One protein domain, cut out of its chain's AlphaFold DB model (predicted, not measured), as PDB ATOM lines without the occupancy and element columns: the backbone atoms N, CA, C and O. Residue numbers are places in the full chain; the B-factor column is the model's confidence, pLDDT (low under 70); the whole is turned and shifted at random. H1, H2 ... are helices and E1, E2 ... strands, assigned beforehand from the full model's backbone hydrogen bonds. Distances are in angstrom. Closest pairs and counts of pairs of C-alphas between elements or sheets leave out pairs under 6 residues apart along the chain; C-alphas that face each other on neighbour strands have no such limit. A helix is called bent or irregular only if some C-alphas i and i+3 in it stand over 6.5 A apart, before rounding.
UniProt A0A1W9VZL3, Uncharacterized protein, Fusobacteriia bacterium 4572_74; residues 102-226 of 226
ATOM      1  N   ALA A 102      10.985  22.157  43.430       97.81
ATOM      2  CA  ALA A 102      10.100  21.246  42.736       97.81
ATOM      3  C   ALA A 102       8.660  21.509  43.184       97.81
ATOM      4  O   ALA A 102       8.423  21.843  44.342       97.81
ATOM      5  N   VAL A 103       7.700  21.377  42.278       97.56
ATOM      6  CA  VAL A 103       6.274  21.551  42.571       97.56
ATOM      7  C   VAL A 103       5.459  20.507  41.825       97.56
ATOM      8  O   VAL A 103       5.802  20.123  40.707       97.56
ATOM      9  N   ALA A 104       4.359  20.055  42.420       97.75
ATOM     10  CA  ALA A 104       3.364  19.290  41.682       97.75
ATOM     11  C   ALA A 104       2.758  20.176  40.583       97.75
ATOM     12  O   ALA A 104       2.221  21.242  40.882       97.75
ATOM     13  N   ILE A 105       2.837  19.737  39.327       97.75
ATOM     14  CA  ILE A 105       2.244  20.413  38.163       97.75
ATOM     15  C   ILE A 105       0.969  19.728  37.668       97.75
ATOM     16  O   ILE A 105       0.191  20.331  36.932       97.75
ATOM     17  N   GLU A 106       0.743  18.478  38.075       98.25
ATOM     18  CA  GLU A 106      -0.442  17.702  37.721       98.25
ATOM     19  C   GLU A 106      -0.824  16.742  38.853       98.25
ATOM     20  O   GLU A 106       0.042  16.079  39.429       98.25
ATOM     21  N   MET A 107      -2.118  16.632  39.148       97.75
ATOM     22  CA  MET A 107      -2.683  15.652  40.078       97.75
ATOM     23  C   MET A 107      -3.912  15.004  39.438       97.75
ATOM     24  O   MET A 107      -4.871  15.692  39.094       97.75
ATOM     25  N   GLY A 108      -3.873  13.687  39.226       95.94
ATOM     26  CA  GLY A 108      -4.963  12.944  38.579       95.94
ATOM     27  C   GLY A 108      -5.342  13.446  37.181       95.94
ATOM     28  O   GLY A 108      -6.520  13.419  36.834       95.94
ATOM     29  N   GLY A 109      -4.379  13.940  36.394       96.19
ATOM     30  CA  GLY A 109      -4.630  14.521  35.069       96.19
ATOM     31  C   GLY A 109      -5.075  15.989  35.081       96.19
ATOM     32  O   GLY A 109      -5.292  16.568  34.018       96.19
ATOM     33  N   ILE A 110      -5.213  16.609  36.257       97.69
ATOM     34  CA  ILE A 110      -5.592  18.017  36.408       97.69
ATOM     35  C   ILE A 110      -4.329  18.838  36.666       97.69
ATOM     36  O   ILE A 110      -3.601  18.573  37.621       97.69
ATOM     37  N   ASN A 111      -4.073  19.856  35.840       97.06
ATOM     38  CA  ASN A 111      -2.955  20.776  36.061       97.06
ATOM     39  C   ASN A 111      -3.180  21.626  37.328       97.06
ATOM     40  O   ASN A 111      -4.291  22.112  37.537       97.06
ATOM     41  N   THR A 112      -2.133  21.853  38.122       95.25
ATOM     42  CA  THR A 112      -2.175  22.550  39.428       95.25
ATOM     43  C   THR A 112      -2.233  24.078  39.367       95.25
ATOM     44  O   THR A 112      -2.064  24.744  40.388       95.25
ATOM     45  N   ALA A 113      -2.503  24.656  38.197       94.00
ATOM     46  CA  ALA A 113      -2.776  26.080  38.057       94.00
ATOM     47  C   ALA A 113      -3.955  26.537  38.943       94.00
ATOM     48  O   ALA A 113      -4.907  25.787  39.159       94.00
ATOM     49  N   GLU A 114      -3.910  27.786  39.421       91.44
ATOM     50  CA  GLU A 114      -4.832  28.310  40.447       91.44
ATOM     51  C   GLU A 114      -6.314  28.140  40.076       91.44
ATOM     52  O   GLU A 114      -7.128  27.776  40.920       91.44
ATOM     53  N   GLN A 115      -6.671  28.308  38.799       94.25
ATOM     54  CA  GLN A 115      -8.049  28.144  38.323       94.25
ATOM     55  C   GLN A 115      -8.603  26.716  38.474       94.25
ATOM     56  O   GLN A 115      -9.811  26.518  38.367       94.25
ATOM     57  N   ASN A 116      -7.738  25.723  38.698       95.81
ATOM     58  CA  ASN A 116      -8.117  24.318  38.835       95.81
ATOM     59  C   ASN A 116      -8.132  23.829  40.291       95.81
ATOM     60  O   ASN A 116      -8.389  22.647  40.532       95.81
ATOM     61  N   LYS A 117      -7.851  24.705  41.260       94.31
ATOM     62  CA  LYS A 117      -7.674  24.338  42.669       94.31
ATOM     63  C   LYS A 117      -8.871  23.584  43.249       94.31
ATOM     64  O   LYS A 117      -8.678  22.538  43.860       94.31
ATOM     65  N   ASP A 118     -10.089  24.043  42.969       96.31
ATOM     66  CA  ASP A 118     -11.312  23.393  43.457       96.31
ATOM     67  C   ASP A 118     -11.477  21.975  42.890       96.31
ATOM     68  O   ASP A 118     -11.847  21.052  43.614       96.31
ATOM     69  N   TYR A 119     -11.141  21.764  41.611       96.88
ATOM     70  CA  TYR A 119     -11.183  20.432  40.998       96.88
ATOM     71  C   TYR A 119     -10.173  19.478  41.639       96.88
ATOM     72  O   TYR A 119     -10.485  18.304  41.843       96.88
ATOM     73  N   ILE A 120      -8.986  19.976  41.988       96.75
ATOM     74  CA  ILE A 120      -7.967  19.192  42.693       96.75
ATOM     75  C   ILE A 120      -8.453  18.844  44.098       96.75
ATOM     76  O   ILE A 120      -8.394  17.677  44.475       96.75
ATOM     77  N   THR A 121      -8.996  19.807  44.846       95.94
ATOM     78  CA  THR A 121      -9.567  19.556  46.178       95.94
ATOM     79  C   THR A 121     -10.659  18.491  46.121       95.94
ATOM     80  O   THR A 121     -10.601  17.520  46.872       95.94
ATOM     81  N   ILE A 122     -11.598  18.587  45.175       96.88
ATOM     82  CA  ILE A 122     -12.652  17.578  44.988       96.88
ATOM     83  C   ILE A 122     -12.053  16.202  44.658       96.88
ATOM     84  O   ILE A 122     -12.505  15.185  45.192       96.88
ATOM     85  N   ALA A 123     -11.032  16.142  43.796       96.56
ATOM     86  CA  ALA A 123     -10.365  14.889  43.449       96.56
ATOM     87  C   ALA A 123      -9.684  14.248  44.671       96.56
ATOM     88  O   ALA A 123      -9.872  13.054  44.909       96.56
ATOM     89  N   ILE A 124      -8.961  15.032  45.476       96.50
ATOM     90  CA  ILE A 124      -8.317  14.564  46.712       96.50
ATOM     91  C   ILE A 124      -9.356  14.088  47.732       96.50
ATOM     92  O   ILE A 124      -9.231  12.979  48.251       96.50
ATOM     93  N   GLN A 125     -10.423  14.853  47.962       95.88
ATOM     94  CA  GLN A 125     -11.501  14.469  48.879       95.88
ATOM     95  C   GLN A 125     -12.192  13.176  48.461       95.88
ATOM     96  O   GLN A 125     -12.481  12.325  49.304       95.88
ATOM     97  N   LYS A 126     -12.413  12.982  47.156       95.62
ATOM     98  CA  LYS A 126     -12.946  11.725  46.631       95.62
ATOM     99  C   LYS A 126     -12.024  10.554  46.969       95.62
ATOM    100  O   LYS A 126     -12.519   9.535  47.439       95.62
ATOM    101  N   MET A 127     -10.713  10.705  46.764       95.31
ATOM    102  CA  MET A 127      -9.726   9.664  47.073       95.31
ATOM    103  C   MET A 127      -9.696   9.320  48.561       95.31
ATOM    104  O   MET A 127      -9.705   8.143  48.915       95.31
ATOM    105  N   LEU A 128      -9.764  10.327  49.432       93.75
ATOM    106  CA  LEU A 128      -9.882  10.118  50.876       93.75
ATOM    107  C   LEU A 128     -11.169   9.362  51.235       93.75
ATOM    108  O   LEU A 128     -11.122   8.383  51.977       93.75
ATOM    109  N   GLY A 129     -12.308   9.762  50.661       93.12
ATOM    110  CA  GLY A 129     -13.605   9.127  50.905       93.12
ATOM    111  C   GLY A 129     -13.697   7.675  50.424       93.12
ATOM    112  O   GLY A 129     -14.470   6.897  50.979       93.12
ATOM    113  N   THR A 130     -12.905   7.289  49.420       92.88
ATOM    114  CA  THR A 130     -12.877   5.922  48.878       92.88
ATOM    115  C   THR A 130     -11.665   5.103  49.323       92.88
ATOM    116  O   THR A 130     -11.502   3.981  48.846       92.88
ATOM    117  N   ASN A 131     -10.814   5.635  50.212       90.94
ATOM    118  CA  ASN A 131      -9.507   5.059  50.551       90.94
ATOM    119  C   ASN A 131      -8.717   4.648  49.290       90.94
ATOM    120  O   ASN A 131      -8.192   3.533  49.182       90.94
ATOM    121  N   ASP A 132      -8.688   5.537  48.298       93.94
ATOM    122  CA  ASP A 132      -8.013   5.349  47.016       93.94
ATOM    123  C   ASP A 132      -6.953   6.435  46.773       93.94
ATOM    124  O   ASP A 132      -6.700   7.266  47.645       93.94
ATOM    125  N   SER A 133      -6.250   6.387  45.644       96.06
ATOM    126  CA  SER A 133      -5.265   7.403  45.281       96.06
ATOM    127  C   SER A 133      -5.190   7.636  43.775       96.06
ATOM    128  O   SER A 133      -5.562   6.796  42.957       96.06
ATOM    129  N   ILE A 134      -4.672   8.803  43.410       96.31
ATOM    130  CA  ILE A 134      -4.393   9.206  42.033       96.31
ATOM    131  C   ILE A 134      -2.895   9.434  41.840       96.31
ATOM    132  O   ILE A 134      -2.166   9.788  42.768       96.31
ATOM    133  N   GLY A 135      -2.440   9.251  40.602       97.56
ATOM    134  CA  GLY A 135      -1.092   9.635  40.198       97.56
ATOM    135  C   GLY A 135      -0.918  11.152  40.110       97.56
ATOM    136  O   GLY A 135      -1.853  11.932  40.318       97.56
ATOM    137  N   GLY A 136       0.288  11.576  39.761       98.06
ATOM    138  CA  GLY A 136       0.594  12.985  39.563       98.06
ATOM    139  C   GLY A 136       1.989  13.210  39.006       98.06
ATOM    140  O   GLY A 136       2.771  12.275  38.823       98.06
ATOM    141  N   VAL A 137       2.299  14.470  38.737       98.62
ATOM    142  CA  VAL A 137       3.551  14.883  38.112       98.62
ATOM    143  C   VAL A 137       4.167  16.018  38.913       98.62
ATOM    144  O   VAL A 137       3.514  17.027  39.171       98.62
ATOM    145  N   VAL A 138       5.436  15.859  39.277       98.62
ATOM    146  CA  VAL A 138       6.271  16.903  39.879       98.62
ATOM    147  C   VAL A 138       7.211  17.458  38.820       98.62
ATOM    148  O   VAL A 138       7.802  16.695  38.061       98.62
ATOM    149  N   GLU A 139       7.388  18.773  38.788       98.19
ATOM    150  CA  GLU A 139       8.366  19.454  37.946       98.19
ATOM    151  C   GLU A 139       9.303  20.309  38.796       98.19
ATOM    152  O   GLU A 139       8.870  20.997  39.717       98.19
ATOM    153  N   CYS A 140      10.586  20.296  38.455       97.19
ATOM    154  CA  CYS A 140      11.580  21.210  38.994       97.19
ATOM    155  C   CYS A 140      12.303  21.907  37.844       97.19
ATOM    156  O   CYS A 140      12.848  21.244  36.956       97.19
ATOM    157  N   ASN A 141      12.316  23.239  37.862       95.12
ATOM    158  CA  ASN A 141      13.119  24.024  36.930       95.12
ATOM    159  C   ASN A 141      14.567  24.077  37.420       95.12
ATOM    160  O   ASN A 141      14.835  24.268  38.603       95.12
ATOM    161  N   LEU A 142      15.495  23.920  36.486       94.31
ATOM    162  CA  LEU A 142      16.932  23.900  36.712       94.31
ATOM    163  C   LEU A 142      17.592  25.111  36.032       94.31
ATOM    164  O   LEU A 142      17.019  25.686  35.098       94.31
ATOM    165  N   PRO A 143      18.807  25.504  36.456       91.25
ATOM    166  CA  PRO A 143      19.535  26.603  35.830       91.25
ATOM    167  C   PRO A 143      19.699  26.397  34.325       91.25
ATOM    168  O   PRO A 143      20.035  25.303  33.871       91.25
ATOM    169  N   TYR A 144      19.506  27.462  33.544       87.25
ATOM    170  CA  TYR A 144      19.545  27.407  32.077       87.25
ATOM    171  C   TYR A 144      20.876  26.878  31.513       87.25
ATOM    172  O   TYR A 144      20.896  26.203  30.491       87.25
ATOM    173  N   ASN A 145      21.989  27.159  32.186       86.12
ATOM    174  CA  ASN A 145      23.335  26.756  31.779       86.12
ATOM    175  C   ASN A 145      23.777  25.388  32.333       86.12
ATOM    176  O   ASN A 145      24.922  24.997  32.117       86.12
ATOM    177  N   LEU A 146      22.915  24.674  33.062       90.75
ATOM    178  CA  LEU A 146      23.242  23.356  33.601       90.75
ATOM    179  C   LEU A 146      23.352  22.310  32.477       90.75
ATOM    180  O   LEU A 146      22.431  22.136  31.678       90.75
ATOM    181  N   GLU A 147      24.441  21.543  32.453       91.44
ATOM    182  CA  GLU A 147      24.543  20.370  31.585       91.44
ATOM    183  C   GLU A 147      23.709  19.217  32.164       91.44
ATOM    184  O   GLU A 147      24.156  18.504  33.054       91.44
ATOM    185  N   LEU A 148      22.496  18.988  31.651       91.38
ATOM    186  CA  LEU A 148      21.585  17.973  32.209       91.38
ATOM    187  C   LEU A 148      22.181  16.554  32.270       91.38
ATOM    188  O   LEU A 148      21.759  15.747  33.095       91.38
ATOM    189  N   ASN A 149      23.150  16.219  31.414       91.69
ATOM    190  CA  ASN A 149      23.792  14.905  31.445       91.69
ATOM    191  C   ASN A 149      24.588  14.656  32.734       91.69
ATOM    192  O   ASN A 149      24.700  13.496  33.129       91.69
ATOM    193  N   SER A 150      25.070  15.701  33.416       91.44
ATOM    194  CA  SER A 150      25.784  15.554  34.690       91.44
ATOM    195  C   SER A 150      24.876  15.069  35.823       91.44
ATOM    196  O   SER A 150      25.347  14.371  36.717       91.44
ATOM    197  N   VAL A 151      23.572  15.372  35.756       94.56
ATOM    198  CA  VAL A 151      22.595  15.028  36.804       94.56
ATOM    199  C   VAL A 151      21.743  13.805  36.465       94.56
ATOM    200  O   VAL A 151      21.321  13.088  37.369       94.56
ATOM    201  N   LYS A 152      21.497  13.535  35.174       95.62
ATOM    202  CA  LYS A 152      20.535  12.522  34.697       95.62
ATOM    203  C   LYS A 152      20.678  11.158  35.365       95.62
ATOM    204  O   LYS A 152      19.699  10.635  35.894       95.62
ATOM    205  N   GLY A 153      21.873  10.573  35.300       97.00
ATOM    206  CA  GLY A 153      22.098   9.198  35.747       97.00
ATOM    207  C   GLY A 153      21.939   9.043  37.256       97.00
ATOM    208  O   GLY A 153      21.171   8.200  37.713       97.00
ATOM    209  N   GLU A 154      22.628   9.890  38.019       96.94
ATOM    210  CA  GLU A 154      22.630   9.826  39.482       96.94
ATOM    211  C   GLU A 154      21.257  10.160  40.065       96.94
ATOM    212  O   GLU A 154      20.726   9.374  40.849       96.94
ATOM    213  N   PHE A 155      20.629  11.249  39.607       98.12
ATOM    214  CA  PHE A 155      19.280  11.615  40.036       98.12
ATOM    215  C   PHE A 155      18.276  10.489  39.765       98.12
ATOM    216  O   PHE A 155      17.523  10.108  40.658       98.12
ATOM    217  N   SER A 156      18.292   9.918  38.553       98.25
ATOM    218  CA  SER A 156      17.346   8.854  38.194       98.25
ATOM    219  C   SER A 156      17.544   7.607  39.048       98.25
ATOM    220  O   SER A 156      16.569   7.021  39.516       98.25
ATOM    221  N   TRP A 157      18.800   7.216  39.285       97.38
ATOM    222  CA  TRP A 157      19.111   6.071  40.132       97.38
ATOM    223  C   TRP A 157      18.633   6.293  41.570       97.38
ATOM    224  O   TRP A 157      17.946   5.426  42.109       97.38
ATOM    225  N   ILE A 158      18.922   7.452  42.172       97.94
ATOM    226  CA  ILE A 158      18.491   7.762  43.544       97.94
ATOM    227  C   ILE A 158      16.962   7.721  43.636       97.94
ATOM    228  O   ILE A 158      16.416   6.990  44.454       97.94
ATOM    229  N   ILE A 159      16.263   8.448  42.763       98.06
ATOM    230  CA  ILE A 159      14.800   8.571  42.804       98.06
ATOM    231  C   ILE A 159      14.099   7.216  42.673       98.06
ATOM    232  O   ILE A 159      13.193   6.936  43.454       98.06
ATOM    233  N   HIS A 160      14.534   6.360  41.744       96.94
ATOM    234  CA  HIS A 160      13.947   5.025  41.593       96.94
ATOM    235  C   HIS A 160      14.256   4.089  42.770       96.94
ATOM    236  O   HIS A 160      13.450   3.210  43.057       96.94
ATOM    237  N   ASN A 161      15.387   4.264  43.467       95.69
ATOM    238  CA  ASN A 161      15.689   3.491  44.679       95.69
ATOM    239  C   ASN A 161      14.894   3.974  45.899       95.69
ATOM    240  O   ASN A 161      14.574   3.173  46.771       95.69
ATOM    241  N   LEU A 162      14.581   5.269  45.968       94.88
ATOM    242  CA  LEU A 162      13.834   5.858  47.080       94.88
ATOM    243  C   LEU A 162      12.324   5.657  46.975       94.88
ATOM    244  O   LEU A 162      11.639   5.563  47.991       94.88
ATOM    245  N   MET A 163      11.787   5.684  45.756       94.81
ATOM    246  CA  MET A 163      10.353   5.814  45.517       94.81
ATOM    247  C   MET A 163       9.909   4.831  44.435       94.81
ATOM    248  O   MET A 163      10.002   5.109  43.240       94.81
ATOM    249  N   GLU A 164       9.382   3.688  44.872       92.56
ATOM    250  CA  GLU A 164       8.909   2.602  44.002       92.56
ATOM    251  C   GLU A 164       7.766   3.023  43.060       92.56
ATOM    252  O   GLU A 164       7.589   2.449  41.991       92.56
ATOM    253  N   GLU A 165       6.999   4.050  43.430       95.25
ATOM    254  CA  GLU A 165       5.840   4.539  42.678       95.25
ATOM    255  C   GLU A 165       6.216   5.491  41.531       95.25
ATOM    256  O   GLU A 165       5.333   5.963  40.808       95.25
ATOM    257  N   VAL A 166       7.504   5.796  41.352       97.88
ATOM    258  CA  VAL A 166       7.980   6.603  40.223       97.88
ATOM    259  C   VAL A 166       7.889   5.783  38.943       97.88
ATOM    260  O   VAL A 166       8.614   4.807  38.751       97.88
ATOM    261  N   SER A 167       7.017   6.215  38.035       96.31
ATOM    262  CA  SER A 167       6.763   5.539  36.763       96.31
ATOM    263  C   SER A 167       7.585   6.103  35.607       96.31
ATOM    264  O   SER A 167       7.871   5.381  34.653       96.31
ATOM    265  N   ALA A 168       7.975   7.378  35.673       97.94
ATOM    266  CA  ALA A 168       8.809   8.009  34.658       97.94
ATOM    267  C   ALA A 168       9.607   9.190  35.219       97.94
ATOM    268  O   ALA A 168       9.123   9.943  36.065       97.94
ATOM    269  N   ILE A 169      10.806   9.390  34.671       98.38
ATOM    270  CA  ILE A 169      11.624  10.588  34.871       98.38
ATOM    271  C   ILE A 169      11.955  11.155  33.493       98.38
ATOM    272  O   ILE A 169      12.409  10.437  32.603       98.38
ATOM    273  N   GLN A 170      11.714  12.448  33.305       97.19
ATOM    274  CA  GLN A 170      11.950  13.152  32.050       97.19
ATOM    275  C   GLN A 170      12.842  14.366  32.285       97.19
ATOM    276  O   GLN A 170      12.763  15.020  33.322       97.19
ATOM    277  N   PHE A 171      13.674  14.678  31.295       95.62
ATOM    278  CA  PHE A 171      14.620  15.787  31.335       95.62
ATOM    279  C   PHE A 171      14.385  16.711  30.143       95.62
ATOM    280  O   PHE A 171      14.184  16.237  29.022       95.62
ATOM    281  N   GLY A 172      14.438  18.023  30.378       92.88
ATOM    282  CA  GLY A 172      14.171  19.034  29.354       92.88
ATOM    283  C   GLY A 172      12.754  18.900  28.789       92.88
ATOM    284  O   GLY A 172      11.776  18.879  29.537       92.88
ATOM    285  N   ASN A 173      12.645  18.780  27.468       89.81
ATOM    286  CA  ASN A 173      11.369  18.628  26.770       89.81
ATOM    287  C   ASN A 173      10.714  17.245  26.974       89.81
ATOM    288  O   ASN A 173       9.501  17.116  26.793       89.81
ATOM    289  N   GLY A 174      11.478  16.212  27.350       92.44
ATOM    290  CA  GLY A 174      10.947  14.865  27.569       92.44
ATOM    291  C   GLY A 174      10.187  14.323  26.353       92.44
ATOM    292  O   GLY A 174      10.632  14.455  25.214       92.44
ATOM    293  N   ILE A 175       9.002  13.748  26.578       92.19
ATOM    294  CA  ILE A 175       8.168  13.198  25.496       92.19
ATOM    295  C   ILE A 175       7.668  14.250  24.492       92.19
ATOM    296  O   ILE A 175       7.210  13.876  23.410       92.19
ATOM    297  N   LYS A 176       7.746  15.554  24.813       89.50
ATOM    298  CA  LYS A 176       7.388  16.627  23.870       89.50
ATOM    299  C   LYS A 176       8.271  16.566  22.623       89.50
ATOM    300  O   LYS A 176       7.760  16.779  21.530       89.50
ATOM    301  N   ASP A 177       9.544  16.192  22.773       89.25
ATOM    302  CA  ASP A 177      10.490  16.107  21.654       89.25
ATOM    303  C   ASP A 177      10.048  15.112  20.579       89.25
ATOM    304  O   ASP A 177      10.262  15.362  19.397       89.25
ATOM    305  N   ALA A 178       9.345  14.037  20.953       89.94
ATOM    306  CA  ALA A 178       8.814  13.067  19.993       89.94
ATOM    307  C   ALA A 178       7.753  13.663  19.046       89.94
ATOM    308  O   ALA A 178       7.430  13.059  18.025       89.94
ATOM    309  N   ARG A 179       7.189  14.826  19.392       86.69
ATOM    310  CA  ARG A 179       6.173  15.544  18.607       86.69
ATOM    311  C   ARG A 179       6.724  16.806  17.942       86.69
ATOM    312  O   ARG A 179       5.986  17.468  17.216       86.69
ATOM    313  N   SER A 180       7.990  17.142  18.183       86.38
ATOM    314  CA  SER A 180       8.625  18.349  17.661       86.38
ATOM    315  C   SER A 180       9.235  18.087  16.286       86.38
ATOM    316  O   SER A 180       9.914  17.084  16.071       86.38
ATOM    317  N   ASN A 181       9.044  19.018  15.352       87.44
ATOM    318  CA  ASN A 181       9.847  19.067  14.133       87.44
ATOM    319  C   ASN A 181      11.051  20.000  14.339       87.44
ATOM    320  O   ASN A 181      11.013  20.906  15.166       87.44
ATOM    321  N   ALA A 182      12.121  19.798  13.566       87.62
ATOM    322  CA  ALA A 182      13.363  20.554  13.736       87.62
ATOM    323  C   ALA A 182      13.217  22.070  13.496       87.62
ATOM    324  O   ALA A 182      14.028  22.840  13.998       87.62
ATOM    325  N   LYS A 183      12.210  22.509  12.727       86.88
ATOM    326  CA  LYS A 183      11.993  23.934  12.423       86.88
ATOM    327  C   LYS A 183      11.328  24.684  13.577       86.88
ATOM    328  O   LYS A 183      11.582  25.869  13.743       86.88
ATOM    329  N   GLU A 184      10.507  23.991  14.356       77.06
ATOM    330  CA  GLU A 184       9.780  24.512  15.521       77.06
ATOM    331  C   GLU A 184      10.415  24.037  16.839       77.06
ATOM    332  O   GLU A 184       9.801  24.115  17.904       77.06
ATOM    333  N   TYR A 185      11.636  23.494  16.775       80.62
ATOM    334  CA  TYR A 185      12.320  22.971  17.947       80.62
ATOM    335  C   TYR A 185      12.780  24.116  18.846       80.62
ATOM    336  O   TYR A 185      13.804  24.757  18.612       80.62
ATOM    337  N   GLU A 186      12.024  24.344  19.911       77.44
ATOM    338  CA  GLU A 186      12.425  25.216  21.003       77.44
ATOM    339  C   GLU A 186      13.041  24.378  22.119       77.44
ATOM    340  O   GLU A 186      12.397  23.497  22.707       77.44
ATOM    341  N   LEU A 187      14.304  24.669  22.422       71.50
ATOM    342  CA  LEU A 187      14.986  24.087  23.567       71.50
ATOM    343  C   LEU A 187      14.305  24.637  24.830       71.50
ATOM    344  O   LEU A 187      14.384  25.836  25.111       71.50
ATOM    345  N   SER A 188      13.570  23.792  25.562       70.06
ATOM    346  CA  SER A 188      12.928  24.231  26.802       70.06
ATOM    347  C   SER A 188      13.962  24.669  27.826       70.06
ATOM    348  O   SER A 188      15.119  24.252  27.789       70.06
ATOM    349  N   LYS A 189      13.495  25.410  28.837       79.62
ATOM    350  CA  LYS A 189      14.231  25.546  30.096       79.62
ATOM    351  C   LYS A 189      14.687  24.168  30.578       79.62
ATOM    352  O   LYS A 189      13.955  23.180  30.445       79.62
ATOM    353  N   ASN A 190      15.888  24.122  31.145       91.62
ATOM    354  CA  ASN A 190      16.354  22.941  31.845       91.62
ATOM    355  C   ASN A 190      15.355  22.623  32.952       91.62
ATOM    356  O   ASN A 190      15.052  23.470  33.787       91.62
ATOM    357  N   LYS A 191      14.811  21.415  32.918       94.69
ATOM    358  CA  LYS A 191      13.836  20.958  33.896       94.69
ATOM    359  C   LYS A 191      13.887  19.455  34.043       94.69
ATOM    360  O   LYS A 191      14.355  18.747  33.144       94.69
ATOM    361  N   VAL A 192      13.385  18.994  35.175       97.50
ATOM    362  CA  VAL A 192      13.167  17.584  35.470       97.50
ATOM    363  C   VAL A 192      11.712  17.397  35.828       97.50
ATOM    364  O   VAL A 192      11.152  18.173  36.600       97.50
ATOM    365  N   THR A 193      11.117  16.353  35.274       98.06
ATOM    366  CA  THR A 193       9.745  15.963  35.561       98.06
ATOM    367  C   THR A 193       9.742  14.536  36.090       98.06
ATOM    368  O   THR A 193      10.305  13.646  35.454       98.06
ATOM    369  N   VAL A 194       9.115  14.318  37.243       98.62
ATOM    370  CA  VAL A 194       8.968  13.003  37.880       98.62
ATOM    371  C   VAL A 194       7.486  12.659  37.928       98.62
ATOM    372  O   VAL A 194       6.687  13.389  38.515       98.62
ATOM    373  N   THR A 195       7.113  11.555  37.292       98.62
ATOM    374  CA  THR A 195       5.742  11.046  37.282       98.62
ATOM    375  C   THR A 195       5.595   9.962  38.337       98.62
ATOM    376  O   THR A 195       6.370   9.005  38.371       98.62
ATOM    377  N   PHE A 196       4.573  10.106  39.174       98.25
ATOM    378  CA  PHE A 196       4.180   9.135  40.184       98.25
ATOM    379  C   PHE A 196       2.901   8.424  39.749       98.25
ATOM    380  O   PHE A 196       1.928   9.065  39.336       98.25
ATOM    381  N   GLY A 197       2.891   7.101  39.871       96.69
ATOM    382  CA  GLY A 197       1.660   6.322  39.831       96.69
ATOM    383  C   GLY A 197       0.806   6.524  41.092       96.69
ATOM    384  O   GLY A 197       1.235   7.189  42.041       96.69
ATOM    385  N   PRO A 198      -0.409   5.950  41.117       94.94
ATOM    386  CA  PRO A 198      -1.203   5.850  42.337       94.94
ATOM    387  C   PRO A 198      -0.420   5.161  43.462       94.94
ATOM    388  O   PRO A 198       0.360   4.236  43.230       94.94
ATOM    389  N   HIS A 199      -0.656   5.588  44.697       94.38
ATOM    390  CA  HIS A 199      -0.093   4.954  45.877       94.38
ATOM    391  C   HIS A 199      -0.840   3.656  46.209       94.38
ATOM    392  O   HIS A 199      -2.027   3.659  46.551       94.38
ATOM    393  N   MET A 200      -0.122   2.536  46.147       87.81
ATOM    394  CA  MET A 200      -0.704   1.195  46.269       87.81
ATOM    395  C   MET A 200      -0.759   0.656  47.713       87.81
ATOM    396  O   MET A 200      -1.262  -0.445  47.933       87.81
ATOM    397  N   LYS A 201      -0.262   1.391  48.721       80.06
ATOM    398  CA  LYS A 201      -0.217   0.911  50.117       80.06
ATOM    399  C   LYS A 201      -1.555   1.120  50.826       80.06
ATOM    400  O   LYS A 201      -2.015   2.245  50.979       80.06
ATOM    401  N   ASN A 202      -2.148   0.032  51.321       65.81
ATOM    402  CA  ASN A 202      -3.518   0.020  51.855       65.81
ATOM    403  C   ASN A 202      -3.700   0.634  53.259       65.81
ATOM    404  O   ASN A 202      -4.834   0.933  53.618       65.81
ATOM    405  N   MET A 203      -2.632   0.819  54.051       59.53
ATOM    406  CA  MET A 203      -2.738   1.309  55.443       59.53
ATOM    407  C   MET A 203      -2.416   2.799  55.622       59.53
ATOM    408  O   MET A 203      -2.918   3.405  56.555       59.53
ATOM    409  N   ASN A 204      -1.620   3.390  54.724       67.62
ATOM    410  CA  ASN A 204      -1.167   4.788  54.788       67.62
ATOM    411  C   ASN A 204      -1.337   5.446  53.417       67.62
ATOM    412  O   ASN A 204      -0.395   6.015  52.856       67.62
ATOM    413  N   LYS A 205      -2.512   5.269  52.808       83.25
ATOM    414  CA  LYS A 205      -2.721   5.678  51.426       83.25
ATOM    415  C   LYS A 205      -2.769   7.203  51.319       83.25
ATOM    416  O   LYS A 205      -3.796   7.835  51.517       83.25
ATOM    417  N   ILE A 206      -1.627   7.789  50.980       93.25
ATOM    418  CA  ILE A 206      -1.533   9.174  50.513       93.25
ATOM    419  C   ILE A 206      -2.362   9.324  49.220       93.25
ATOM    420  O   ILE A 206      -2.086   8.603  48.256       93.25
ATOM    421  N   PRO A 207      -3.332  10.257  49.159       95.31
ATOM    422  CA  PRO A 207      -4.245  10.377  48.023       95.31
ATOM    423  C   PRO A 207      -3.554  10.836  46.732       95.31
ATOM    424  O   PRO A 207      -4.006  10.468  45.653       95.31
ATOM    425  N   CYS A 208      -2.450  11.589  46.807       96.38
ATOM    426  CA  CYS A 208      -1.604  11.893  45.650       96.38
ATOM    427  C   CYS A 208      -0.142  12.106  46.068       96.38
ATOM    428  O   CYS A 208       0.187  13.088  46.731       96.38
ATOM    429  N   LEU A 209       0.760  11.207  45.654       96.31
ATOM    430  CA  LEU A 209       2.176  11.264  46.045       96.31
ATOM    431  C   LEU A 209       2.886  12.526  45.550       96.31
ATOM    432  O   LEU A 209       3.697  13.091  46.278       96.31
ATOM    433  N   ALA A 210       2.552  12.997  44.346       97.19
ATOM    434  CA  ALA A 210       3.144  14.210  43.786       97.19
ATOM    435  C   ALA A 210       2.933  15.436  44.691       97.19
ATOM    436  O   ALA A 210       3.795  16.307  44.735       97.19
ATOM    437  N   GLY A 211       1.825  15.482  45.443       94.81
ATOM    438  CA  GLY A 211       1.496  16.589  46.342       94.81
ATOM    439  C   GLY A 211       2.306  16.652  47.636       94.81
ATOM    440  O   GLY A 211       2.257  17.680  48.297       94.81
ATOM    441  N   VAL A 212       3.034  15.591  47.996       95.12
ATOM    442  CA  VAL A 212       3.843  15.544  49.233       95.12
ATOM    443  C   VAL A 212       5.300  15.145  49.000       95.12
ATOM    444  O   VAL A 212       6.130  15.283  49.896       95.12
ATOM    445  N   ARG A 213       5.623  14.607  47.817       96.44
ATOM    446  CA  ARG A 213       6.974  14.157  47.449       96.44
ATOM    447  C   ARG A 213       7.714  15.142  46.541       96.44
ATOM    448  O   ARG A 213       8.837  14.859  46.132       96.44
ATOM    449  N   ASP A 214       7.131  16.300  46.250       97.38
ATOM    450  CA  ASP A 214       7.801  17.376  45.516       97.38
ATOM    451  C   ASP A 214       9.090  17.825  46.229       97.38
ATOM    452  O   ASP A 214      10.146  17.907  45.608       97.38
ATOM    453  N   VAL A 215       9.052  17.987  47.553       97.75
ATOM    454  CA  VAL A 215      10.228  18.333  48.362       97.75
ATOM    455  C   VAL A 215      11.317  17.260  48.320       97.75
ATOM    456  O   VAL A 215      12.499  17.586  48.370       97.75
ATOM    457  N   ILE A 216      10.961  15.984  48.156       98.25
ATOM    458  CA  ILE A 216      11.951  14.909  47.978       98.25
ATOM    459  C   ILE A 216      12.687  15.091  46.651       98.25
ATOM    460  O   ILE A 216      13.906  14.946  46.591       98.25
ATOM    461  N   VAL A 217      11.959  15.459  45.592       98.44
ATOM    462  CA  VAL A 217      12.533  15.697  44.263       98.44
ATOM    463  C   VAL A 217      13.534  16.850  44.291       98.44
ATOM    464  O   VAL A 217      14.648  16.676  43.796       98.44
ATOM    465  N   ASP A 218      13.197  18.004  44.883       96.25
ATOM    466  CA  ASP A 218      14.185  19.091  44.984       96.25
ATOM    467  C   ASP A 218      15.314  18.807  45.976       96.25
ATOM    468  O   ASP A 218      16.443  19.207  45.706       96.25
ATOM    469  N   SER A 219      15.067  18.049  47.044       98.25
ATOM    470  CA  SER A 219      16.114  17.617  47.976       98.25
ATOM    471  C   SER A 219      17.171  16.762  47.282       98.25
ATOM    472  O   SER A 219      18.363  17.061  47.361       98.25
ATOM    473  N   VAL A 220      16.747  15.739  46.532       98.44
ATOM    474  CA  VAL A 220      17.669  14.881  45.773       98.44
ATOM    475  C   VAL A 220      18.370  15.673  44.673       98.44
ATOM    476  O   VAL A 220      19.578  15.521  44.501       98.44
ATOM    477  N   LEU A 221      17.662  16.547  43.948       97.88
ATOM    478  CA  LEU A 221      18.302  17.410  42.949       97.88
ATOM    479  C   LEU A 221      19.368  18.310  43.584       97.88
ATOM    480  O   LEU A 221      20.463  18.394  43.041       97.88
ATOM    481  N   ALA A 222      19.088  18.942  44.727       97.69
ATOM    482  CA  ALA A 222      20.052  19.797  45.415       97.69
ATOM    483  C   ALA A 222      21.319  19.028  45.807       97.69
ATOM    484  O   ALA A 222      22.415  19.548  45.626       97.69
ATOM    485  N   ILE A 223      21.176  17.787  46.284       98.06
ATOM    486  CA  ILE A 223      22.311  16.917  46.624       98.06
ATOM    487  C   ILE A 223      23.124  16.559  45.371       98.06
ATOM    488  O   ILE A 223      24.345  16.644  45.395       98.06
ATOM    489  N   VAL A 224      22.464  16.188  44.268       97.00
ATOM    490  CA  VAL A 224      23.129  15.791  43.008       97.00
ATOM    491  C   VAL A 224      23.812  16.971  42.303       97.00
ATOM    492  O   VAL A 224      24.742  16.777  41.522       97.00
ATOM    493  N   LEU A 225      23.347  18.196  42.547       95.62
ATOM    494  CA  LEU A 225      23.899  19.418  41.960       95.62
ATOM    495  C   LEU A 225      25.157  19.937  42.670       95.62
ATOM    496  O   LEU A 225      25.770  20.883  42.165       95.62
ATOM    497  N   LEU A 226      25.521  19.350  43.813       94.06
ATOM    498  CA  LEU A 226      26.749  19.655  44.545       94.06
ATOM    499  C   LEU A 226      27.888  18.746  44.110       94.06
ATOM    500  O   LEU A 226      28.929  19.334  43.748       94.06
TER     501      LEU A 226
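Overview. This is residues 102 to 226 of the 226 residues of an uncharacterized protein of Fusobacteriia bacterium 4572_74 (UniProt A0A1W9VZL3). A twisted sheet of four antiparallel strands has two helices, H2 and H4, packed over one face. H1 only grazes the sheet, while H3 and the loop after it reach away from the body, with residues 178 to 184 sticking out. The printed part has 125 residues with four named helices and four named strands, alternating E1 H1 E2 H2 E3 H3 E4 H4; the sheet's order is E1 E2 E4 E3. The class is mixed, helices and strands. The whole is compact, with a radius of gyration of the C-alphas of 15.5 A and spans of 46 by 32 by 22 A.

Along the chain. The strands are E1, residues 102 to 107, from C-alpha 102 at (10.100, 21.246, 42.736); E2, 136 to 141, 16.9 A long; E4, 191 to 196, 16.5 A; and E3, 166 to 171. The helices are H4, residues 210 to 224, 20.1 A long and ending with C-alpha 224 at (23.129, 15.791, 43.008); H2, 148 to 162, 20.7 A; H1, 114 to 129, 23.5 A; and H3, 174 to 179, 10.2 A. H1, H2 and H4 are irregular: C-alphas 115 and 118 are 7.7 A apart, 150 and 153 7.4 A, and 212 and 215 7.0 A.

Arrangement. In the sheet, E2 pairs with E1 through N 103 and O 139, 2.8 A, and with E4 through N 138 and O 194, 2.9 A. E4 pairs with E3 through N 193 and O 170, 2.9 A. H4 is on the sheet at a height of 8.1 A, over E2 and E4, slantwise to the strands at 35 degrees to E2 on the local plane; its closest C-alphas to E2 are Ala 210 and Gly 136, 5.1 A. H2 is on the same face at a height of 9.5 A, over E4 and E3, along the strands at 9 degrees to E3 on the local plane. E2, H2 and E3 form a split strand-helix-strand unit, two strands running the same way with E4 between them; its crossover is right-handed. H2 and H4 touch, closest at the C-alphas of Val 151 and Val 224, 6.3 A, at a steep tilt of 53 degrees, opposite ways. H1 grazes the sheet with residues 119 to 124. H3 is only just not on it, with 4 pairs of C-alphas within 10 A. O i to N i+4 pairs are within hydrogen-bond range in 10 of 12 in H1, 9 of 11 in H2, 8 of 11 in H4 and 0 of 2 in H3, where 3 of 3 O i to N i+3 pairs are.

Size, cuts and confidence. The C-alphas farthest apart are those of Lys 183 and Met 203, 50.8 A. The printed part has no cut. The links H3 to E4 and E4 to H4 are long. Residues 202 to 204 have pLDDT under 70.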